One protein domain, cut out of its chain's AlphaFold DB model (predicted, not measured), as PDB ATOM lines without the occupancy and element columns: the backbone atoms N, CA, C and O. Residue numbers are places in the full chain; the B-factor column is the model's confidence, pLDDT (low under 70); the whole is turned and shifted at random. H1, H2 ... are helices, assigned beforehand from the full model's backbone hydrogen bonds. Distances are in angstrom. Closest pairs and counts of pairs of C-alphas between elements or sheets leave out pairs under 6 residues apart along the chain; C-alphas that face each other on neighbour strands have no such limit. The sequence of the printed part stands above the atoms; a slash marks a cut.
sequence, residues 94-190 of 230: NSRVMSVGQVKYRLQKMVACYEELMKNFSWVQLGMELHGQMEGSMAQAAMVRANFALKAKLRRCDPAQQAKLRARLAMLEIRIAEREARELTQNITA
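This is residues 94 to 190 of the 230 residues of the protein "XRE family transcriptional regulator" of Chitinophagaceae bacterium (UniProt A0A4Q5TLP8). A long, thin rod: H1 and H2 form a helical hairpin, H2 folding back along residues 114 to 131 of H1, and H3 then passes residues 104 to 111 of H1, its residues 177 to 190 sticking out at one end. The 97 printed residues hold three named helices, H1, H2 and H3 in chain order, and no named strand: all helix. The whole is extended, radius of gyration of the C-alphas 21.4 A, spanning 76 by 21 by 18 A.

Find C-alpha 94 at (188.832, 272.454, 328.230); from there H1, residues 94 to 131, runs 55.1 A. Next comes H2, residues 138 to 156, 27.9 A. H3, residues 159 to 190, runs 46.4 A to C-alpha 190 at (206.639, 273.649, 338.407).

Look at Phe 121 and Leu 150, whose C-alphas, 6.3 A apart, are the closest of H1 and H2; these helices touch, opposite ways at a shallow tilt of 34 degrees, only just short of steep. H1 touches H3, closest at the C-alphas of Leu 107 and Leu 165, 6.5 A, opposite ways at a shallow tilt of 31 degrees. H2 and H3 are apart. In H1 and H3 every O i to N i+4 pair is within hydrogen-bond range; in H2, 14 of 15.

The C-alphas of Gly 136 and Ala 190, the two farthest apart, are 75.9 A apart. The printed part has no cut and no long link, and no printed residue is under 70 in pLDDT.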
ATOM      1  N   ASN A  94     190.205 272.142 327.822       85.19
ATOM      2  CA  ASN A  94     188.832 272.454 328.230       85.19
ATOM      3  C   ASN A  94     187.796 271.654 327.428       85.19
ATOM      4  O   ASN A  94     186.858 271.101 327.995       85.19
ATOM      5  N   SER A  95     187.984 271.526 326.112       84.00
ATOM      6  CA  SER A  95     187.103 270.722 325.260       84.00
ATOM      7  C   SER A  95     187.101 269.242 325.663       84.00
ATOM      8  O   SER A  95     186.036 268.626 325.727       84.00
ATOM      9  N   ARG A  96     188.268 268.677 326.003       88.00
ATOM     10  CA  ARG A  96     188.370 267.300 326.513       88.00
ATOM     11  C   ARG A  96     187.669 267.149 327.860       88.00
ATOM     12  O   ARG A  96     186.917 266.193 328.019       88.00
ATOM     13  N   VAL A  97     187.882 268.075 328.796       87.25
ATOM     14  CA  VAL A  97     187.223 268.060 330.117       87.25
ATOM     15  C   VAL A  97     185.703 268.073 329.955       87.25
ATOM     16  O   VAL A  97     185.013 267.215 330.504       87.25
ATOM     17  N   MET A  98     185.184 268.964 329.108       88.44
ATOM     18  CA  MET A  98     183.751 269.032 328.814       88.44
ATOM     19  C   MET A  98     183.225 267.744 328.174       88.44
ATOM     20  O   MET A  98     182.171 267.248 328.568       88.44
ATOM     21  N   SER A  99     183.960 267.172 327.218       89.44
ATOM     22  CA  SER A  99     183.576 265.916 326.568       89.44
ATOM     23  C   SER A  99     183.510 264.750 327.563       89.44
ATOM     24  O   SER A  99     182.537 263.996 327.567       89.44
ATOM     25  N   VAL A 100     184.496 264.636 328.456       90.75
ATOM     26  CA  VAL A 100     184.516 263.614 329.510       90.75
ATOM     27  C   VAL A 100     183.339 263.799 330.473       90.75
ATOM     28  O   VAL A 100     182.644 262.826 330.775       90.75
ATOM     29  N   GLY A 101     183.049 265.037 330.885       91.00
ATOM     30  CA  GLY A 101     181.894 265.359 331.728       91.00
ATOM     31  C   GLY A 101     180.558 264.974 331.085       91.00
ATOM     32  O   GLY A 101     179.712 264.354 331.729       91.00
ATOM     33  N   GLN A 102     180.387 265.249 329.788       93.19
ATOM     34  CA  GLN A 102     179.191 264.854 329.034       93.19
ATOM     35  C   GLN A 102     179.014 263.333 328.975       93.19
ATOM     36  O   GLN A 102     177.900 262.830 329.152       93.19
ATOM     37  N   VAL A 103     180.100 262.585 328.746       91.62
ATOM     38  CA  VAL A 103     180.060 261.116 328.733       91.62
ATOM     39  C   VAL A 103     179.713 260.573 330.120       91.62
ATOM     40  O   VAL A 103     178.832 259.717 330.218       91.62
ATOM     41  N   LYS A 104     180.331 261.099 331.188       93.75
ATOM     42  CA  LYS A 104     180.027 260.719 332.576       93.75
ATOM     43  C   LYS A 104     178.547 260.930 332.897       93.75
ATOM     44  O   LYS A 104     177.873 259.984 333.301       93.75
ATOM     45  N   TYR A 105     178.027 262.128 332.624       95.56
ATOM     46  CA  TYR A 105     176.618 262.463 332.832       95.56
ATOM     47  C   TYR A 105     175.684 261.512 332.074       95.56
ATOM     48  O   TYR A 105     174.719 260.992 332.635       95.56
ATOM     49  N   ARG A 106     175.982 261.225 330.798       94.19
ATOM     50  CA  ARG A 106     175.170 260.313 329.985       94.19
ATOM     51  C   ARG A 106     175.145 258.898 330.564       94.19
ATOM     52  O   ARG A 106     174.073 258.297 330.610       94.19
ATOM     53  N   LEU A 107     176.289 258.374 331.010       92.19
ATOM     54  CA  LEU A 107     176.372 257.050 331.636       92.19
ATOM     55  C   LEU A 107     175.589 257.004 332.953       92.19
ATOM     56  O   LEU A 107     174.780 256.098 333.138       92.19
ATOM     57  N   GLN A 108     175.758 258.004 333.823       93.88
ATOM     58  CA  GLN A 108     175.008 258.112 335.082       93.88
ATOM     59  C   GLN A 108     173.499 258.160 334.840       93.88
ATOM     60  O   GLN A 108     172.743 257.426 335.472       93.88
ATOM     61  N   LYS A 109     173.060 258.957 333.861       95.38
ATOM     62  CA  LYS A 109     171.650 259.048 333.476       95.38
ATOM     63  C   LYS A 109     171.086 257.703 333.008       95.38
ATOM     64  O   LYS A 109     169.947 257.378 333.330       95.38
ATOM     65  N   MET A 110     171.865 256.911 332.267       93.38
ATOM     66  CA  MET A 110     171.441 255.574 331.832       93.38
ATOM     67  C   MET A 110     171.319 254.582 332.995       93.38
ATOM     68  O   MET A 110     170.404 253.759 332.986       93.38
ATOM     69  N   VAL A 111     172.209 254.658 333.988       93.38
ATOM     70  CA  VAL A 111     172.124 253.828 335.201       93.38
ATOM     71  C   VAL A 111     170.894 254.218 336.026       93.38
ATOM     72  O   VAL A 111     170.073 253.359 336.335       93.38
ATOM     73  N   ALA A 112     170.698 255.514 336.280       93.50
ATOM     74  CA  ALA A 112     169.559 256.019 337.047       93.50
ATOM     75  C   ALA A 112     168.208 255.662 336.400       93.50
ATOM     76  O   ALA A 112     167.291 255.205 337.077       93.50
ATOM     77  N   CYS A 113     168.097 255.803 335.074       94.44
ATOM     78  CA  CYS A 113     166.877 255.456 334.343       94.44
ATOM     79  C   CYS A 113     166.525 253.963 334.468       94.44
ATOM     80  O   CYS A 113     165.353 253.602 334.544       94.44
ATOM     81  N   TYR A 114     167.527 253.082 334.522       94.56
ATOM     82  CA  TYR A 114     167.293 251.660 334.756       94.56
ATOM     83  C   TYR A 114     166.843 251.362 336.185       94.56
ATOM     84  O   TYR A 114     165.926 250.567 336.373       94.56
ATOM     85  N   GLU A 115     167.445 252.006 337.182       94.44
ATOM     86  CA  GLU A 115     167.051 251.842 338.586       94.44
ATOM     87  C   GLU A 115     165.608 252.298 338.821       94.44
ATOM     88  O   GLU A 115     164.840 251.614 339.496       94.44
ATOM     89  N   GLU A 116     165.202 253.407 338.203       96.31
ATOM     90  CA  GLU A 116     163.811 253.862 338.197       96.31
ATOM     91  C   GLU A 116     162.883 252.838 337.529       96.31
ATOM     92  O   GLU A 116     161.821 252.505 338.054       96.31
ATOM     93  N   LEU A 117     163.300 252.276 336.393       95.88
ATOM     94  CA  LEU A 117     162.512 251.281 335.678       95.88
ATOM     95  C   LEU A 117     162.345 249.981 336.482       95.88
ATOM     96  O   LEU A 117     161.257 249.406 336.481       95.88
ATOM     97  N   MET A 118     163.386 249.560 337.204       95.81
ATOM     98  CA  MET A 118     163.336 248.430 338.134       95.81
ATOM     99  C   MET A 118     162.381 248.691 339.304       95.81
ATOM    100  O   MET A 118     161.576 247.818 339.619       95.81
ATOM    101  N   LYS A 119     162.404 249.892 339.897       96.75
ATOM    102  CA  LYS A 119     161.448 250.293 340.948       96.75
ATOM    103  C   LYS A 119     160.007 250.266 340.437       96.75
ATOM    104  O   LYS A 119     159.120 249.720 341.084       96.75
ATOM    105  N   ASN A 120     159.761 250.818 339.252       96.25
ATOM    106  CA  ASN A 120     158.427 250.800 338.650       96.25
ATOM    107  C   ASN A 120     157.953 249.368 338.377       96.25
ATOM    108  O   ASN A 120     156.787 249.043 338.590       96.25
ATOM    109  N   PHE A 121     158.862 248.495 337.941       96.75
ATOM    110  CA  PHE A 121     158.561 247.084 337.744       96.75
ATOM    111  C   PHE A 121     158.202 246.377 339.056       96.75
ATOM    112  O   PHE A 121     157.185 245.683 339.089       96.75
ATOM    113  N   SER A 122     158.951 246.605 340.142       97.19
ATOM    114  CA  SER A 122     158.642 246.012 341.449       97.19
ATOM    115  C   SER A 122     157.294 246.483 341.997       97.19
ATOM    116  O   SER A 122     156.535 245.677 342.525       97.19
ATOM    117  N   TRP A 123     156.947 247.763 341.815       97.19
ATOM    118  CA  TRP A 123     155.635 248.289 342.207       97.19
ATOM    119  C   TRP A 123     154.484 247.631 341.445       97.19
ATOM    120  O   TRP A 123     153.473 247.272 342.047       97.19
ATOM    121  N   VAL A 124     154.635 247.434 340.131       96.25
ATOM    122  CA  VAL A 124     153.618 246.744 339.324       96.25
ATOM    123  C   VAL A 124     153.487 245.279 339.743       96.25
ATOM    124  O   VAL A 124     152.369 244.783 339.828       96.25
ATOM    125  N   GLN A 125     154.594 244.590 340.041       96.06
ATOM    126  CA  GLN A 125     154.550 243.212 340.542       96.06
ATOM    127  C   GLN A 125     153.814 243.114 341.881       96.06
ATOM    128  O   GLN A 125     152.873 242.334 341.986       96.06
ATOM    129  N   LEU A 126     154.163 243.966 342.846       95.88
ATOM    130  CA  LEU A 126     153.489 244.018 344.142       95.88
ATOM    131  C   LEU A 126     151.991 244.313 343.984       95.88
ATOM    132  O   LEU A 126     151.149 243.676 344.607       95.88
ATOM    133  N   GLY A 127     151.636 245.258 343.111       94.12
ATOM    134  CA  GLY A 127     150.238 245.564 342.827       94.12
ATOM    135  C   GLY A 127     149.482 244.378 342.220       94.12
ATOM    136  O   GLY A 127     148.332 244.144 342.588       94.12
ATOM    137  N   MET A 128     150.126 243.600 341.343       94.56
ATOM    138  CA  MET A 128     149.557 242.364 340.798       94.56
ATOM    139  C   MET A 128     149.383 241.273 341.860       94.56
ATOM    140  O   MET A 128     148.380 240.572 341.818       94.56
ATOM    141  N   GLU A 129     150.315 241.137 342.804       94.00
ATOM    142  CA  GLU A 129     150.209 240.180 343.917       94.00
ATOM    143  C   GLU A 129     149.062 240.548 344.866       94.00
ATOM    144  O   GLU A 129     148.261 239.692 345.231       94.00
ATOM    145  N   LEU A 130     148.934 241.833 345.205       92.94
ATOM    146  CA  LEU A 130     147.905 242.324 346.123       92.94
ATOM    147  C   LEU A 130     146.492 242.309 345.515       92.94
ATOM    148  O   LEU A 130     145.524 242.058 346.225       92.94
ATOM    149  N   HIS A 131     146.357 242.591 344.217       86.38
ATOM    150  CA  HIS A 131     145.053 242.764 343.555       86.38
ATOM    151  C   HIS A 131     144.703 241.607 342.608       86.38
ATOM    152  O   HIS A 131     143.683 241.650 341.919       86.38
ATOM    153  N   GLY A 132     145.538 240.564 342.561       72.44
ATOM    154  CA  GLY A 132     145.401 239.426 341.649       72.44
ATOM    155  C   GLY A 132     144.159 238.561 341.877       72.44
ATOM    156  O   GLY A 132     143.856 237.728 341.033       72.44
ATOM    157  N   GLN A 133     143.423 238.775 342.970       77.88
ATOM    158  CA  GLN A 133     142.208 238.022 343.291       77.88
ATOM    159  C   GLN A 133     140.960 238.496 342.526       77.88
ATOM    160  O   GLN A 133     139.967 237.775 342.492       77.88
ATOM    161  N   MET A 134     140.980 239.679 341.897       79.88
ATOM    162  CA  MET A 134     139.844 240.180 341.110       79.88
ATOM    163  C   MET A 134     140.042 239.914 339.619       79.88
ATOM    164  O   MET A 134     140.360 240.826 338.846       79.88
ATOM    165  N   GLU A 135     139.860 238.656 339.222       86.50
ATOM    166  CA  GLU A 135     139.914 238.260 337.816       86.50
ATOM    167  C   GLU A 135     138.919 239.065 336.965       86.50
ATOM    168  O   GLU A 135     137.751 239.232 337.313       86.50
ATOM    169  N   GLY A 136     139.400 239.603 335.843       87.38
ATOM    170  CA  GLY A 136     138.579 240.338 334.875       87.38
ATOM    171  C   GLY A 136     138.400 241.832 335.170       87.38
ATOM    172  O   GLY A 136     137.793 242.542 334.368       87.38
ATOM    173  N   SER A 137     138.962 242.352 336.264       93.00
ATOM    174  CA  SER A 137     138.932 243.791 336.539       93.00
ATOM    175  C   SER A 137     139.759 244.587 335.518       93.00
ATOM    176  O   SER A 137     140.876 244.212 335.147       93.00
ATOM    177  N   MET A 138     139.263 245.764 335.119       93.06
ATOM    178  CA  MET A 138     140.003 246.713 334.270       93.06
ATOM    179  C   MET A 138     141.363 247.103 334.870       93.06
ATOM    180  O   MET A 138     142.326 247.328 334.132       93.06
ATOM    181  N   ALA A 139     141.461 247.138 336.204       90.31
ATOM    182  CA  ALA A 139     142.709 247.399 336.913       90.31
ATOM    183  C   ALA A 139     143.740 246.280 336.678       90.31
ATOM    184  O   ALA A 139     144.901 246.563 336.382       90.31
ATOM    185  N   GLN A 140     143.308 245.015 336.711       92.06
ATOM    186  CA  GLN A 140     144.165 243.863 336.429       92.06
ATOM    187  C   GLN A 140     144.687 243.916 334.986       92.06
ATOM    188  O   GLN A 140     145.891 243.795 334.752       92.06
ATOM    189  N   ALA A 141     143.810 244.193 334.014       93.00
ATOM    190  CA  ALA A 141     144.203 244.337 332.612       93.00
ATOM    191  C   ALA A 141     145.208 245.487 332.398       93.00
ATOM    192  O   ALA A 141     146.162 245.357 331.623       93.00
ATOM    193  N   ALA A 142     145.036 246.618 333.093       94.12
ATOM    194  CA  ALA A 142     145.991 247.725 333.063       94.12
ATOM    195  C   ALA A 142     147.364 247.322 333.628       94.12
ATOM    196  O   ALA A 142     148.383 247.594 332.988       94.12
ATOM    197  N   MET A 143     147.397 246.612 334.758       94.75
ATOM    198  CA  MET A 143     148.633 246.124 335.375       94.75
ATOM    199  C   MET A 143     149.363 245.099 334.502       94.75
ATOM    200  O   MET A 143     150.577 245.196 334.331       94.75
ATOM    201  N   VAL A 144     148.643 244.166 333.868       94.38
ATOM    202  CA  VAL A 144     149.230 243.195 332.927       94.38
ATOM    203  C   VAL A 144     149.876 243.909 331.734       94.38
ATOM    204  O   VAL A 144     151.011 243.594 331.363       94.38
ATOM    205  N   ARG A 145     149.205 244.924 331.166       96.00
ATOM    206  CA  ARG A 145     149.771 245.751 330.084       96.00
ATOM    207  C   ARG A 145     151.016 246.512 330.538       96.00
ATOM    208  O   ARG A 145     152.018 246.517 329.821       96.00
ATOM    209  N   ALA A 146     150.976 247.119 331.725       96.12
ATOM    210  CA  ALA A 146     152.120 247.821 332.299       96.12
ATOM    211  C   ALA A 146     153.308 246.872 332.528       96.12
ATOM    212  O   ALA A 146     154.433 247.191 332.137       96.12
ATOM    213  N   ASN A 147     153.060 245.677 333.069       96.75
ATOM    214  CA  ASN A 147     154.072 244.644 333.283       96.75
ATOM    215  C   ASN A 147     154.725 244.228 331.958       96.75
ATOM    216  O   ASN A 147     155.951 244.232 331.844       96.75
ATOM    217  N   PHE A 148     153.924 243.951 330.925       97.12
ATOM    218  CA  PHE A 148     154.438 243.593 329.601       97.12
ATOM    219  C   PHE A 148     155.306 244.709 328.998       97.12
ATOM    220  O   PHE A 148     156.421 244.451 328.532       97.12
ATOM    221  N   ALA A 149     154.843 245.962 329.063       96.75
ATOM    222  CA  ALA A 149     155.593 247.115 328.573       96.75
ATOM    223  C   ALA A 149     156.918 247.315 329.332       96.75
ATOM    224  O   ALA A 149     157.954 247.578 328.714       96.75
ATOM    225  N   LEU A 150     156.914 247.161 330.659       95.69
ATOM    226  CA  LEU A 150     158.115 247.262 331.488       95.69
ATOM    227  C   LEU A 150     159.090 246.113 331.216       95.69
ATOM    228  O   LEU A 150     160.276 246.375 331.028       95.69
ATOM    229  N   LYS A 151     158.613 244.870 331.068       95.50
ATOM    230  CA  LYS A 151     159.446 243.726 330.658       95.50
ATOM    231  C   LYS A 151     160.107 243.958 329.301       95.50
ATOM    232  O   LYS A 151     161.294 243.678 329.145       95.50
ATOM    233  N   ALA A 152     159.380 244.504 328.326       95.38
ATOM    234  CA  ALA A 152     159.944 244.831 327.017       95.38
ATOM    235  C   ALA A 152     161.060 245.888 327.112       95.38
ATOM    236  O   ALA A 152     162.083 245.771 326.431       95.38
ATOM    237  N   LYS A 153     160.906 246.893 327.985       93.69
ATOM    238  CA  LYS A 153     161.955 247.889 328.256       93.69
ATOM    239  C   LYS A 153     163.144 247.287 329.019       93.69
ATOM    240  O   LYS A 153     164.281 247.556 328.639       93.69
ATOM    241  N   LEU A 154     162.903 246.428 330.014       93.44
ATOM    242  CA  LEU A 154     163.949 245.724 330.771       93.44
ATOM    243  C   LEU A 154     164.796 244.815 329.887       93.44
ATOM    244  O   LEU A 154     166.009 244.795 330.036       93.44
ATOM    245  N   ARG A 155     164.198 244.131 328.905       91.94
ATOM    246  CA  ARG A 155     164.955 243.316 327.936       91.94
ATOM    247  C   ARG A 155     165.986 244.128 327.151       91.94
ATOM    248  O   ARG A 155     167.021 243.593 326.772       91.94
ATOM    249  N   ARG A 156     165.726 245.418 326.909       87.94
ATOM    250  CA  ARG A 156     166.691 246.328 326.263       87.94
ATOM    251  C   ARG A 156     167.784 246.805 327.225       87.94
ATOM    252  O   ARG A 156     168.828 247.258 326.766       87.94
ATOM    253  N   CYS A 157     167.549 246.706 328.532       88.31
ATOM    254  CA  CYS A 157     168.464 247.083 329.609       88.31
ATOM    255  C   CYS A 157     168.818 245.862 330.471       88.31
ATOM    256  O   CYS A 157     168.527 245.821 331.663       88.31
ATOM    257  N   ASP A 158     169.435 244.860 329.850       90.56
ATOM    258  CA  ASP A 158     169.914 243.648 330.516       90.56
ATOM    259  C   ASP A 158     170.869 243.985 331.693       90.56
ATOM    260  O   ASP A 158     171.731 244.863 331.535       90.56
ATOM    261  N   PRO A 159     170.763 243.309 332.858       90.00
ATOM    262  CA  PRO A 159     171.760 243.365 333.930       90.00
ATOM    263  C   PRO A 159     173.216 243.317 333.446       90.00
ATOM    264  O   PRO A 159     174.056 244.069 333.944       90.00
ATOM    265  N   ALA A 160     173.522 242.513 332.422       93.38
ATOM    266  CA  ALA A 160     174.862 242.466 331.833       93.38
ATOM    267  C   ALA A 160     175.266 243.799 331.170       93.38
ATOM    268  O   ALA A 160     176.419 244.226 331.262       93.38
ATOM    269  N   GLN A 161     174.334 244.494 330.514       90.12
ATOM    270  CA  GLN A 161     174.584 245.821 329.939       90.12
ATOM    271  C   GLN A 161     174.752 246.881 331.028       90.12
ATOM    272  O   GLN A 161     175.611 247.753 330.903       90.12
ATOM    273  N   GLN A 162     174.003 246.781 332.127       90.88
ATOM    274  CA  GLN A 162     174.174 247.660 333.287       90.88
ATOM    275  C   GLN A 162     175.531 247.472 333.963       90.88
ATOM    276  O   GLN A 162     176.216 248.457 334.244       90.88
ATOM    277  N   ALA A 163     175.982 246.227 334.132       92.88
ATOM    278  CA  ALA A 163     177.331 245.936 334.612       92.88
ATOM    279  C   ALA A 163     178.399 246.562 333.698       92.88
ATOM    280  O   ALA A 163     179.327 247.207 334.183       92.88
ATOM    281  N   LYS A 164     178.228 246.475 332.369       94.12
ATOM    282  CA  LYS A 164     179.122 247.134 331.399       94.12
ATOM    283  C   LYS A 164     179.111 248.660 331.522       94.12
ATOM    284  O   LYS A 164     180.170 249.276 331.417       94.12
ATOM    285  N   LEU A 165     177.951 249.287 331.725       91.94
ATOM    286  CA  LEU A 165     177.850 250.741 331.911       91.94
ATOM    287  C   LEU A 165     178.546 251.192 333.198       91.94
ATOM    288  O   LEU A 165     179.336 252.134 333.152       91.94
ATOM    289  N   ARG A 166     178.315 250.488 334.313       91.88
ATOM    290  CA  ARG A 166     178.980 250.750 335.598       91.88
ATOM    291  C   ARG A 166     180.493 250.562 335.499       91.88
ATOM    292  O   ARG A 166     181.235 251.435 335.930       91.88
ATOM    293  N   ALA A 167     180.956 249.498 334.840       95.00
ATOM    294  CA  ALA A 167     182.381 249.279 334.595       95.00
ATOM    295  C   ALA A 167     183.004 250.401 333.746       95.00
ATOM    296  O   ALA A 167     184.080 250.900 334.065       95.00
ATOM    297  N   ARG A 168     182.320 250.857 332.686       93.38
ATOM    298  CA  ARG A 168     182.781 251.996 331.869       93.38
ATOM    299  C   ARG A 168     182.854 253.294 332.667       93.38
ATOM    300  O   ARG A 168     183.785 254.066 332.457       93.38
ATOM    301  N   LEU A 169     181.887 253.530 333.549       90.62
ATOM    302  CA  LEU A 169     181.882 254.686 334.436       90.62
ATOM    303  C   LEU A 169     183.065 254.630 335.409       90.62
ATOM    304  O   LEU A 169     183.822 255.593 335.467       90.62
ATOM    305  N   ALA A 170     183.293 253.487 336.061       94.00
ATOM    306  CA  ALA A 170     184.430 253.290 336.960       94.00
ATOM    307  C   ALA A 170     185.777 253.503 336.243       94.00
ATOM    308  O   ALA A 170     186.633 254.240 336.720       94.00
ATOM    309  N   MET A 171     185.944 252.940 335.042       95.50
ATOM    310  CA  MET A 171     187.147 253.154 334.223       95.50
ATOM    311  C   MET A 171     187.361 254.626 333.851       95.50
ATOM    312  O   MET A 171     188.498 255.089 333.761       95.50
ATOM    313  N   LEU A 172     186.281 255.365 333.593       91.62
ATOM    314  CA  LEU A 172     186.348 256.790 333.283       91.62
ATOM    315  C   LEU A 172     186.731 257.610 334.523       91.62
ATOM    316  O   LEU A 172     187.524 258.536 334.398       91.62
ATOM    317  N   GLU A 173     186.234 257.243 335.702       92.00
ATOM    318  CA  GLU A 173     186.600 257.878 336.974       92.00
ATOM    319  C   GLU A 173     188.063 257.635 337.346       92.00
ATOM    320  O   GLU A 173     188.754 258.591 337.688       92.00
ATOM    321  N   ILE A 174     188.570 256.410 337.167       93.94
ATOM    322  CA  ILE A 174     189.996 256.100 337.356       93.94
ATOM    323  C   ILE A 174     190.859 256.978 336.442       93.94
ATOM    324  O   ILE A 174     191.811 257.598 336.902       93.94
ATOM    325  N   ARG A 175     190.505 257.108 335.156       92.94
ATOM    326  CA  ARG A 175     191.260 257.948 334.206       92.94
ATOM    327  C   ARG A 175     191.230 259.437 334.544       92.94
ATOM    328  O   ARG A 175     192.199 260.136 334.255       92.94
ATOM    329  N   ILE A 176     190.118 259.935 335.087       89.69
ATOM    330  CA  ILE A 176     190.029 261.317 335.577       89.69
ATOM    331  C   ILE A 176     190.972 261.484 336.770       89.69
ATOM    332  O   ILE A 176     191.828 262.362 336.726       89.69
ATOM    333  N   ALA A 177     190.888 260.594 337.760       91.62
ATOM    334  CA  ALA A 177     191.724 260.643 338.956       91.62
ATOM    335  C   ALA A 177     193.225 260.532 338.628       91.62
ATOM    336  O   ALA A 177     194.030 261.309 339.133       91.62
ATOM    337  N   GLU A 178     193.617 259.625 337.726       94.56
ATOM    338  CA  GLU A 178     195.001 259.507 337.242       94.56
ATOM    339  C   GLU A 178     195.505 260.806 336.608       94.56
ATOM    340  O   GLU A 178     196.676 261.164 336.740       94.56
ATOM    341  N   ARG A 179     194.633 261.506 335.881       90.31
ATOM    342  CA  ARG A 179     194.986 262.756 335.218       90.31
ATOM    343  C   ARG A 179     195.110 263.902 336.214       90.31
ATOM    344  O   ARG A 179     196.097 264.624 336.152       90.31
ATOM    345  N   GLU A 180     194.160 264.029 337.133       90.50
ATOM    346  CA  GLU A 180     194.200 265.014 338.218       90.50
ATOM    347  C   GLU A 180     195.454 264.823 339.081       90.50
ATOM    348  O   GLU A 180     196.154 265.790 339.373       90.50
ATOM    349  N   ALA A 181     195.814 263.573 339.390       92.81
ATOM    350  CA  ALA A 181     197.054 263.254 340.089       92.81
ATOM    351  C   ALA A 181     198.294 263.714 339.306       92.81
ATOM    352  O   ALA A 181     199.171 264.352 339.878       92.81
ATOM    353  N   ARG A 182     198.365 263.456 337.989       93.06
ATOM    354  CA  ARG A 182     199.486 263.924 337.147       93.06
ATOM    355  C   ARG A 182     199.580 265.447 337.093       93.06
ATOM    356  O   ARG A 182     200.685 265.978 337.148       93.06
ATOM    357  N   GLU A 183     198.448 266.135 336.978       89.06
ATOM    358  CA  GLU A 183     198.387 267.600 336.939       89.06
ATOM    359  C   GLU A 183     198.830 268.205 338.283       89.06
ATOM    360  O   GLU A 183     199.595 269.169 338.300       89.06
ATOM    361  N   LEU A 184     198.460 267.590 339.412       91.62
ATOM    362  CA  LEU A 184     198.962 267.965 340.738       91.62
ATOM    363  C   LEU A 184     200.481 267.785 340.847       91.62
ATOM    364  O   LEU A 184     201.168 268.714 341.273       91.62
ATOM    365  N   THR A 185     201.026 266.642 340.418       92.75
ATOM    366  CA  THR A 185     202.478 266.404 340.449       92.75
ATOM    367  C   THR A 185     203.225 267.417 339.582       92.75
ATOM    368  O   THR A 185     204.227 267.972 340.023       92.75
ATOM    369  N   GLN A 186     202.711 267.709 338.380       89.75
ATOM    370  CA  GLN A 186     203.287 268.711 337.477       89.75
ATOM    371  C   GLN A 186     203.281 270.111 338.099       89.75
ATOM    372  O   GLN A 186     204.304 270.795 338.065       89.75
ATOM    373  N   ASN A 187     202.176 270.514 338.728       86.94
ATOM    374  CA  ASN A 187     202.072 271.806 339.402       86.94
ATOM    375  C   ASN A 187     203.030 271.919 340.599       86.94
ATOM    376  O   ASN A 187     203.651 272.965 340.781       86.94
ATOM    377  N   ILE A 188     203.202 270.851 341.385       90.06
ATOM    378  CA  ILE A 188     204.175 270.819 342.489       90.06
ATOM    379  C   ILE A 188     205.600 270.971 341.944       90.06
ATOM    380  O   ILE A 188     206.363 271.780 342.464       90.06
ATOM    381  N   THR A 189     205.952 270.247 340.876       89.50
ATOM    382  CA  THR A 189     207.287 270.344 340.259       89.50
ATOM    383  C   THR A 189     207.547 271.683 339.572       89.50
ATOM    384  O   THR A 189     208.689 272.123 339.519       89.50
ATOM    385  N   ALA A 190     206.510 272.343 339.048       88.06
ATOM    386  CA  ALA A 190     206.639 273.649 338.407       88.06
ATOM    387  C   ALA A 190     206.802 274.786 339.429       88.06
ATOM    388  O   ALA A 190     207.560 275.720 339.184       88.06
TER     389      ALA A 190